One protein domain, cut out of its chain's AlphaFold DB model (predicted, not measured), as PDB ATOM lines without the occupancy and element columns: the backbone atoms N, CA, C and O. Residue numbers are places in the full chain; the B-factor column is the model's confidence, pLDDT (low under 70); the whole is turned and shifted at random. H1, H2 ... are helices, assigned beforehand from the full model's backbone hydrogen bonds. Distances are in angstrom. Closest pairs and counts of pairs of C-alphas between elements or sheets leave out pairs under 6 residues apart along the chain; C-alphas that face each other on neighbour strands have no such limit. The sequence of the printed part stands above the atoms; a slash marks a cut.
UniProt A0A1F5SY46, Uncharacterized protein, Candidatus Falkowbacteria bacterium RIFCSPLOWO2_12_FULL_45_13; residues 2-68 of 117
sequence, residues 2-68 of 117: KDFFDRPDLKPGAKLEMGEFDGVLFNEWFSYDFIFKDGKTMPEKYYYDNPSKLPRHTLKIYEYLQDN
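This is residues 2 to 68 of the 117 residues of an uncharacterized protein of Candidatus Falkowbacteria bacterium RIFCSPLOWO2_12_FULL_45_13 (UniProt A0A1F5SY46). Four helices are strung loosely along the long axis: H2, the longest, meets H3 near its end, H4 folds back beside H3, and H1 with a long loop lies at the opposite end. The printed part has 67 residues, with H1, H2, H3 and H4 in chain order and no named strand: all helix. It is loose, with a radius of gyration of the C-alphas of 14.9 A, and spans 41 by 27 by 22 A.

H2, residues 20 to 32, is 18.7 A long and begins at C-alpha 20 (44.467, -13.438, -37.468). H3 is residues 42 to 49, 10.3 A; H1 is residues 2 to 5, 5.4 A. H4, residues 56 to 66, 15.4 A, ends at C-alpha 66 (36.540, 3.763, -21.277).

H2, with residues 30 to 31 alone, only just touches H3, with 3 pairs of C-alphas within 8 A; the closest C-alphas, of Ser 31 and Met 42, are 6.1 A apart, at a steep tilt of 65 degrees, the same way. H3 and H4 are close but not clearly touching: closest C-alphas Tyr 47 and Leu 59, 7.3 A. H1 and H2 are likewise close: Phe 4 and Phe 26, C-alphas 7.6 A. Every O i to N i+4 pair is within hydrogen-bond range in H2 and H3, 5 of 7 in H4; H1 is too short for one.

The printed part has no cut. The link H1 to H2 is long. Residues 8 to 15 and 51 to 58, of which 56 to 58 belong to H4, stand free. Confidence is under 70 at residues 2 to 8, 13 and 66 to 67.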
ATOM      1  N   LYS A   2      49.886   0.084 -47.957       54.12
ATOM      2  CA  LYS A   2      49.757  -0.747 -49.167       54.12
ATOM      3  C   LYS A   2      49.435  -2.209 -48.836       54.12
ATOM      4  O   LYS A   2      48.572  -2.791 -49.461       54.12
ATOM      5  N   ASP A   3      50.013  -2.750 -47.774       56.28
ATOM      6  CA  ASP A   3      49.863  -4.173 -47.433       56.28
ATOM      7  C   ASP A   3      48.419  -4.584 -47.067       56.28
ATOM      8  O   ASP A   3      48.047  -5.738 -47.249       56.28
ATOM      9  N   PHE A   4      47.580  -3.639 -46.615       60.38
ATOM     10  CA  PHE A   4      46.170  -3.893 -46.272       60.38
ATOM     11  C   PHE A   4      45.192  -3.543 -47.402       60.38
ATOM     12  O   PHE A   4      44.185  -4.226 -47.579       60.38
ATOM     13  N   PHE A   5      45.469  -2.472 -48.156       65.31
ATOM     14  CA  PHE A   5      44.516  -1.893 -49.114       65.31
ATOM     15  C   PHE A   5      44.925  -2.046 -50.584       65.31
ATOM     16  O   PHE A   5      44.085  -1.862 -51.462       65.31
ATOM     17  N   ASP A   6      46.178  -2.401 -50.876       66.19
ATOM     18  CA  ASP A   6      46.676  -2.653 -52.235       66.19
ATOM     19  C   ASP A   6      46.345  -4.100 -52.637       66.19
ATOM     20  O   ASP A   6      47.202  -4.961 -52.834       66.19
ATOM     21  N   ARG A   7      45.039  -4.382 -52.663       67.88
ATOM     22  CA  ARG A   7      44.438  -5.690 -52.934       67.88
ATOM     23  C   ARG A   7      43.623  -5.604 -54.224       67.88
ATOM     24  O   ARG A   7      42.400  -5.452 -54.173       67.88
ATOM     25  N   PRO A   8      44.284  -5.654 -55.398       67.38
ATOM     26  CA  PRO A   8      43.615  -5.530 -56.696       67.38
ATOM     27  C   PRO A   8      42.633  -6.681 -56.976       67.38
ATOM     28  O   PRO A   8      41.821  -6.592 -57.895       67.38
ATOM     29  N   ASP A   9      42.697  -7.755 -56.184       72.38
ATOM     30  CA  ASP A   9      41.795  -8.903 -56.194       72.38
ATOM     31  C   ASP A   9      40.432  -8.633 -55.526       72.38
ATOM     32  O   ASP A   9      39.462  -9.348 -55.800       72.38
ATOM     33  N   LEU A  10      40.320  -7.603 -54.681       71.50
ATOM     34  CA  LEU A  10      39.085  -7.304 -53.958       71.50
ATOM     35  C   LEU A  10      38.105  -6.508 -54.820       71.50
ATOM     36  O   LEU A  10      38.343  -5.369 -55.219       71.50
ATOM     37  N   LYS A  11      36.941  -7.109 -55.069       77.81
ATOM     38  CA  LYS A  11      35.816  -6.446 -55.736       77.81
ATOM     39  C   LYS A  11      35.030  -5.580 -54.741       77.81
ATOM     40  O   LYS A  11      35.009  -5.892 -53.551       77.81
ATOM     41  N   PRO A  12      34.315  -4.537 -55.204       72.31
ATOM     42  CA  PRO A  12      33.404  -3.778 -54.349       72.31
ATOM     43  C   PRO A  12      32.418  -4.702 -53.616       72.31
ATOM     44  O   PRO A  12      31.754  -5.525 -54.245       72.31
ATOM     45  N   GLY A  13      32.345  -4.582 -52.288       69.50
ATOM     46  CA  GLY A  13      31.496  -5.424 -51.434       69.50
ATOM     47  C   GLY A  13      32.070  -6.803 -51.085       69.50
ATOM     48  O   GLY A  13      31.422  -7.554 -50.359       69.50
ATOM     49  N   ALA A  14      33.269  -7.148 -51.565       72.94
ATOM     50  CA  ALA A  14      33.955  -8.363 -51.148       72.94
ATOM     51  C   ALA A  14      34.382  -8.273 -49.675       72.94
ATOM     52  O   ALA A  14      34.757  -7.210 -49.175       72.94
ATOM     53  N   LYS A  15      34.342  -9.412 -48.983       71.44
ATOM     54  CA  LYS A  15      34.865  -9.522 -47.625       71.44
ATOM     55  C   LYS A  15      36.392  -9.501 -47.688       71.44
ATOM     56  O   LYS A  15      36.989 -10.280 -48.424       71.44
ATOM     57  N   LEU A  16      37.007  -8.621 -46.905       72.44
ATOM     58  CA  LEU A  16      38.451  -8.620 -46.713       72.44
ATOM     59  C   LEU A  16      38.811  -9.784 -45.782       72.44
ATOM     60  O   LEU A  16      38.450  -9.776 -44.604       72.44
ATOM     61  N   GLU A  17      39.481 -10.799 -46.320       73.94
ATOM     62  CA  GLU A  17      40.075 -11.866 -45.517       73.94
ATOM     63  C   GLU A  17      41.497 -11.466 -45.115       73.94
ATOM     64  O   GLU A  17      42.332 -11.147 -45.967       73.94
ATOM     65  N   MET A  18      41.742 -11.454 -43.805       73.00
ATOM     66  CA  MET A  18      43.035 -11.157 -43.189       73.00
ATOM     67  C   MET A  18      43.450 -12.342 -42.324       73.00
ATOM     68  O   MET A  18      42.594 -12.997 -41.722       73.00
ATOM     69  N   GLY A  19      44.757 -12.601 -42.247       78.25
ATOM     70  CA  GLY A  19      45.295 -13.480 -41.216       78.25
ATOM     71  C   GLY A  19      44.948 -12.938 -39.829       78.25
ATOM     72  O   GLY A  19      44.756 -11.736 -39.654       78.25
ATOM     73  N   GLU A  20      44.860 -13.816 -38.832       75.62
ATOM     74  CA  GLU A  20      44.467 -13.438 -37.468       75.62
ATOM     75  C   GLU A  20      45.362 -12.321 -36.899       75.62
ATOM     76  O   GLU A  20      44.860 -11.330 -36.372       75.62
ATOM     77  N   PHE A  21      46.678 -12.427 -37.100       78.19
ATOM     78  CA  PHE A  21      47.648 -11.419 -36.665       78.19
ATOM     79  C   PHE A  21      47.537 -10.101 -37.451       78.19
ATOM     80  O   PHE A  21      47.542  -9.022 -36.860       78.19
ATOM     81  N   ASP A  22      47.357 -10.177 -38.772       77.12
ATOM     82  CA  ASP A  22      47.183  -8.994 -39.622       77.12
ATOM     83  C   ASP A  22      45.897  -8.238 -39.269       77.12
ATOM     84  O   ASP A  22      45.877  -7.010 -39.257       77.12
ATOM     85  N   GLY A  23      44.828  -8.961 -38.919       79.12
ATOM     86  CA  GLY A  23      43.578  -8.375 -38.448       79.12
ATOM     87  C   GLY A  23      43.742  -7.606 -37.135       79.12
ATOM     88  O   GLY A  23      43.149  -6.539 -36.975       79.12
ATOM     89  N   VAL A  24      44.570  -8.103 -36.210       76.75
ATOM     90  CA  VAL A  24      44.894  -7.390 -34.963       76.75
ATOM     91  C   VAL A  24      45.647  -6.094 -35.261       76.75
ATOM     92  O   VAL A  24      45.224  -5.040 -34.792       76.75
ATOM     93  N   LEU A  25      46.692  -6.148 -36.092       79.62
ATOM     94  CA  LEU A  25      47.466  -4.962 -36.479       79.62
ATOM     95  C   LEU A  25      46.621  -3.936 -37.240       79.62
ATOM     96  O   LEU A  25      46.743  -2.733 -37.012       79.62
ATOM     97  N   PHE A  26      45.737  -4.402 -38.124       82.31
ATOM     98  CA  PHE A  26      44.787  -3.540 -38.815       82.31
ATOM     99  C   PHE A  26      43.870  -2.826 -37.824       82.31
ATOM    100  O   PHE A  26      43.699  -1.617 -37.925       82.31
ATOM    101  N   ASN A  27      43.292  -3.555 -36.865       79.06
ATOM    102  CA  ASN A  27      42.403  -2.973 -35.864       79.06
ATOM    103  C   ASN A  27      43.132  -1.976 -34.962       79.06
ATOM    104  O   ASN A  27      42.555  -0.945 -34.624       79.06
ATOM    105  N   GLU A  28      44.379  -2.261 -34.590       78.75
ATOM    106  CA  GLU A  28      45.225  -1.348 -33.825       78.75
ATOM    107  C   GLU A  28      45.459  -0.050 -34.606       78.75
ATOM    108  O   GLU A  28      45.042   1.021 -34.163       78.75
ATOM    109  N   TRP A  29      46.004  -0.146 -35.822       83.62
ATOM    110  CA  TRP A  29      46.197   1.001 -36.711       83.62
ATOM    111  C   TRP A  29      44.891   1.777 -36.947       83.62
ATOM    112  O   TRP A  29      44.840   2.996 -36.803       83.62
ATOM    113  N   PHE A  30      43.800   1.083 -37.265       82.75
ATOM    114  CA  PHE A  30      42.508   1.696 -37.566       82.75
ATOM    115  C   PHE A  30      41.866   2.373 -36.348       82.75
ATOM    116  O   PHE A  30      41.086   3.310 -36.504       82.75
ATOM    117  N   SER A  31      42.186   1.923 -35.135       77.62
ATOM    118  CA  SER A  31      41.669   2.527 -33.906       77.62
ATOM    119  C   SER A  31      42.494   3.729 -33.451       77.62
ATOM    120  O   SER A  31      41.911   4.679 -32.938       77.62
ATOM    121  N   TYR A  32      43.819   3.706 -33.637       76.06
ATOM    122  CA  TYR A  32      44.717   4.747 -33.121       76.06
ATOM    123  C   TYR A  32      45.120   5.798 -34.160       76.06
ATOM    124  O   TYR A  32      45.166   6.984 -33.836       76.06
ATOM    125  N   ASP A  33      45.375   5.387 -35.401       80.56
ATOM    126  CA  ASP A  33      45.920   6.272 -36.435       80.56
ATOM    127  C   ASP A  33      44.833   6.842 -37.357       80.56
ATOM    128  O   ASP A  33      45.036   7.878 -37.998       80.56
ATOM    129  N   PHE A  34      43.665   6.195 -37.436       82.62
ATOM    130  CA  PHE A  34      42.544   6.680 -38.240       82.62
ATOM    131  C   PHE A  34      41.535   7.470 -37.398       82.62
ATOM    132  O   PHE A  34      40.651   6.918 -36.742       82.62
ATOM    133  N   ILE A  35      41.638   8.797 -37.478       86.12
ATOM    134  CA  ILE A  35      40.751   9.740 -36.793       86.12
ATOM    135  C   ILE A  35      39.827  10.419 -37.811       86.12
ATOM    136  O   ILE A  35      40.275  10.949 -38.831       86.12
ATOM    137  N   PHE A  36      38.520  10.415 -37.548       86.69
ATOM    138  CA  PHE A  36      37.531  11.096 -38.383       86.69
ATOM    139  C   PHE A  36      37.679  12.624 -38.302       86.69
ATOM    140  O   PHE A  36      38.276  13.177 -37.382       86.69
ATOM    141  N   LYS A  37      37.078  13.344 -39.263       89.75
ATOM    142  CA  LYS A  37      37.124  14.821 -39.317       89.75
ATOM    143  C   LYS A  37      36.587  15.506 -38.055       89.75
ATOM    144  O   LYS A  37      36.945  16.648 -37.797       89.75
ATOM    145  N   ASP A  38      35.715  14.836 -37.308       89.19
ATOM    146  CA  ASP A  38      35.157  15.308 -36.039       89.19
ATOM    147  C   ASP A  38      36.015  14.927 -34.818       89.19
ATOM    148  O   ASP A  38      35.568  15.097 -33.687       89.19
ATOM    149  N   GLY A  39      37.232  14.418 -35.036       87.06
ATOM    150  CA  GLY A  39      38.197  14.083 -33.992       87.06
ATOM    151  C   GLY A  39      37.961  12.740 -33.303       87.06
ATOM    152  O   GLY A  39      38.745  12.383 -32.432       87.06
ATOM    153  N   LYS A  40      36.914  11.995 -33.679       85.50
ATOM    154  CA  LYS A  40      36.603  10.686 -33.089       85.50
ATOM    155  C   LYS A  40      37.314   9.551 -33.821       85.50
ATOM    156  O   LYS A  40      37.484   9.598 -35.038       85.50
ATOM    157  N   THR A  41      37.661   8.505 -33.095       85.19
ATOM    158  CA  THR A  41      38.081   7.192 -33.604       85.19
ATOM    159  C   THR A  41      36.873   6.395 -34.127       85.19
ATOM    160  O   THR A  41      35.714   6.744 -33.867       85.19
ATOM    161  N   MET A  42      37.102   5.292 -34.853       84.06
ATOM    162  CA  MET A  42      35.998   4.400 -35.255       84.06
ATOM    163  C   MET A  42      35.246   3.804 -34.059       84.06
ATOM    164  O   MET A  42      34.018   3.901 -34.040       84.06
ATOM    165  N   PRO A  43      35.915   3.230 -33.038       80.56
ATOM    166  CA  PRO A  43      35.213   2.680 -31.881       80.56
ATOM    167  C   PRO A  43      34.299   3.699 -31.186       80.56
ATOM    168  O   PRO A  43      33.153   3.374 -30.875       80.56
ATOM    169  N   GLU A  44      34.751   4.947 -31.018       82.88
ATOM    170  CA  GLU A  44      33.922   6.025 -30.462       82.88
ATOM    171  C   GLU A  44      32.711   6.317 -31.348       82.88
ATOM    172  O   GLU A  44      31.589   6.427 -30.855       82.88
ATOM    173  N   LYS A  45      32.909   6.405 -32.666       87.75
ATOM    174  CA  LYS A  45      31.815   6.649 -33.609       87.75
ATOM    175  C   LYS A  45      30.777   5.528 -33.567       87.75
ATOM    176  O   LYS A  45      29.586   5.798 -33.476       87.75
ATOM    177  N   TYR A  46      31.223   4.274 -33.565       85.25
ATOM    178  CA  TYR A  46      30.342   3.113 -33.455       85.25
ATOM    179  C   TYR A  46      29.563   3.100 -32.136       85.25
ATOM    180  O   TYR A  46      28.378   2.768 -32.125       85.25
ATOM    181  N   TYR A  47      30.207   3.494 -31.036       86.00
ATOM    182  CA  TYR A  47      29.560   3.629 -29.736       86.00
ATOM    183  C   TYR A  47      28.469   4.712 -29.739       86.00
ATOM    184  O   TYR A  47      27.327   4.425 -29.376       86.00
ATOM    185  N   TYR A  48      28.795   5.935 -30.172       87.31
ATOM    186  CA  TYR A  48      27.867   7.071 -30.121       87.31
ATOM    187  C   TYR A  48      26.749   6.990 -31.165       87.31
ATOM    188  O   TYR A  48      25.599   7.290 -30.841       87.31
ATOM    189  N   ASP A  49      27.054   6.557 -32.391       90.56
ATOM    190  CA  ASP A  49      26.058   6.426 -33.462       90.56
ATOM    191  C   ASP A  49      25.168   5.186 -33.246       90.56
ATOM    192  O   ASP A  49      24.053   5.123 -33.767       90.56
ATOM    193  N   ASN A  50      25.652   4.204 -32.472       88.62
ATOM    194  CA  ASN A  50      24.983   2.945 -32.138       88.62
ATOM    195  C   ASN A  50      24.226   2.317 -33.335       88.62
ATOM    196  O   ASN A  50      23.023   2.040 -33.237       88.62
ATOM    197  N   PRO A  51      24.897   2.074 -34.480       89.56
ATOM    198  CA  PRO A  51      24.230   1.627 -35.707       89.56
ATOM    199  C   PRO A  51      23.526   0.273 -35.528       89.56
ATOM    200  O   PRO A  51      22.491   0.015 -36.143       89.56
ATOM    201  N   SER A  52      24.045  -0.563 -34.626       89.19
ATOM    202  CA  SER A  52      23.495  -1.875 -34.269       89.19
ATOM    203  C   SER A  52      22.347  -1.813 -33.255       89.19
ATOM    204  O   SER A  52      21.829  -2.856 -32.863       89.19
ATOM    205  N   LYS A  53      21.935  -0.610 -32.822       92.12
ATOM    206  CA  LYS A  53      20.844  -0.375 -31.861       92.12
ATOM    207  C   LYS A  53      20.994  -1.210 -30.587       92.12
ATOM    208  O   LYS A  53      20.024  -1.774 -30.075       92.12
ATOM    209  N   LEU A  54      22.221  -1.289 -30.075       88.69
ATOM    210  CA  LEU A  54      22.530  -2.016 -28.856       88.69
ATOM    211  C   LEU A  54      21.718  -1.454 -27.679       88.69
ATOM    212  O   LEU A  54      21.543  -0.230 -27.579       88.69
ATOM    213  N   PRO A  55      21.240  -2.318 -26.768       91.50
ATOM    214  CA  PRO A  55      20.548  -1.884 -25.567       91.50
ATOM    215  C   PRO A  55      21.414  -0.971 -24.693       91.50
ATOM    216  O   PRO A  55      22.627  -1.147 -24.571       91.50
ATOM    217  N   ARG A  56      20.771  -0.044 -23.974       86.44
ATOM    218  CA  ARG A  56      21.467   0.924 -23.109       86.44
ATOM    219  C   ARG A  56      22.327   0.272 -22.021       86.44
ATOM    220  O   ARG A  56      23.359   0.823 -21.657       86.44
ATOM    221  N   HIS A  57      21.922  -0.886 -21.500       86.31
ATOM    222  CA  HIS A  57      22.719  -1.609 -20.505       86.31
ATOM    223  C   HIS A  57      24.030  -2.146 -21.097       86.31
ATOM    224  O   HIS A  57      25.045  -2.126 -20.414       86.31
ATOM    225  N   THR A  58      24.030  -2.556 -22.367       85.25
ATOM    226  CA  THR A  58      25.237  -2.973 -23.089       85.25
ATOM    227  C   THR A  58      26.154  -1.782 -23.343       85.25
ATOM    228  O   THR A  58      27.348  -1.869 -23.087       85.25
ATOM    229  N   LEU A  59      25.601  -0.639 -23.765       84.88
ATOM    230  CA  LEU A  59      26.380   0.591 -23.952       84.88
ATOM    231  C   LEU A  59      27.034   1.068 -22.646       84.88
ATOM    232  O   LEU A  59      28.181   1.501 -22.661       84.88
ATOM    233  N   LYS A  60      26.359   0.924 -21.500       83.56
ATOM    234  CA  LYS A  60      26.958   1.247 -20.196       83.56
ATOM    235  C   LYS A  60      28.220   0.439 -19.894       83.56
ATOM    236  O   LYS A  60      29.120   0.960 -19.256       83.56
ATOM    237  N   ILE A  61      28.308  -0.812 -20.352       79.75
ATOM    238  CA  ILE A  61      29.526  -1.616 -20.172       79.75
ATOM    239  C   ILE A  61      30.701  -0.943 -20.887       79.75
ATOM    240  O   ILE A  61      31.761  -0.799 -20.294       79.75
ATOM    241  N   TYR A  62      30.504  -0.478 -22.122       76.06
ATOM    242  CA  TYR A  62      31.546   0.228 -22.872       76.06
ATOM    243  C   TYR A  62      31.934   1.564 -22.239       76.06
ATOM    244  O   TYR A  62      33.113   1.891 -22.233       76.06
ATOM    245  N   GLU A  63      30.978   2.295 -21.659       78.62
ATOM    246  CA  GLU A  63      31.252   3.513 -20.882       78.62
ATOM    247  C   GLU A  63      32.189   3.209 -19.700       78.62
ATOM    248  O   GLU A  63      33.223   3.848 -19.556       78.62
ATOM    249  N   TYR A  64      31.918   2.148 -18.932       74.44
ATOM    250  CA  TYR A  64      32.823   1.717 -17.859       74.44
ATOM    251  C   TYR A  64      34.189   1.244 -18.367       74.44
ATOM    252  O   TYR A  64      35.193   1.411 -17.680       74.44
ATOM    253  N   LEU A  65      34.251   0.637 -19.557       71.81
ATOM    254  CA  LEU A  65      35.519   0.208 -20.144       71.81
ATOM    255  C   LEU A  65      36.379   1.389 -20.615       71.81
ATOM    256  O   LEU A  65      37.595   1.236 -20.663       71.81
ATOM    257  N   GLN A  66      35.789   2.547 -20.933       69.06
ATOM    258  CA  GLN A  66      36.540   3.763 -21.277       69.06
ATOM    259  C   GLN A  66      37.286   4.350 -20.070       69.06
ATOM    260  O   GLN A  66      38.336   4.961 -20.245       69.06
ATOM    261  N   ASP A  67      36.796   4.104 -18.853       67.06
ATOM    262  CA  ASP A  67      37.488   4.482 -17.616       67.06
ATOM    263  C   ASP A  67      38.658   3.542 -17.275       67.06
ATOM    264  O   ASP A  67      39.426   3.817 -16.347       67.06
ATOM    265  N   ASN A  68      38.838   2.436 -18.010       70.69
ATOM    266  CA  ASN A  68      40.018   1.600 -17.841       70.69
ATOM    267  C   ASN A  68      41.244   2.320 -18.393       70.69
ATOM    268  O   ASN A  68      41.306   2.702 -19.558       70.69
TER     269      ASN A  68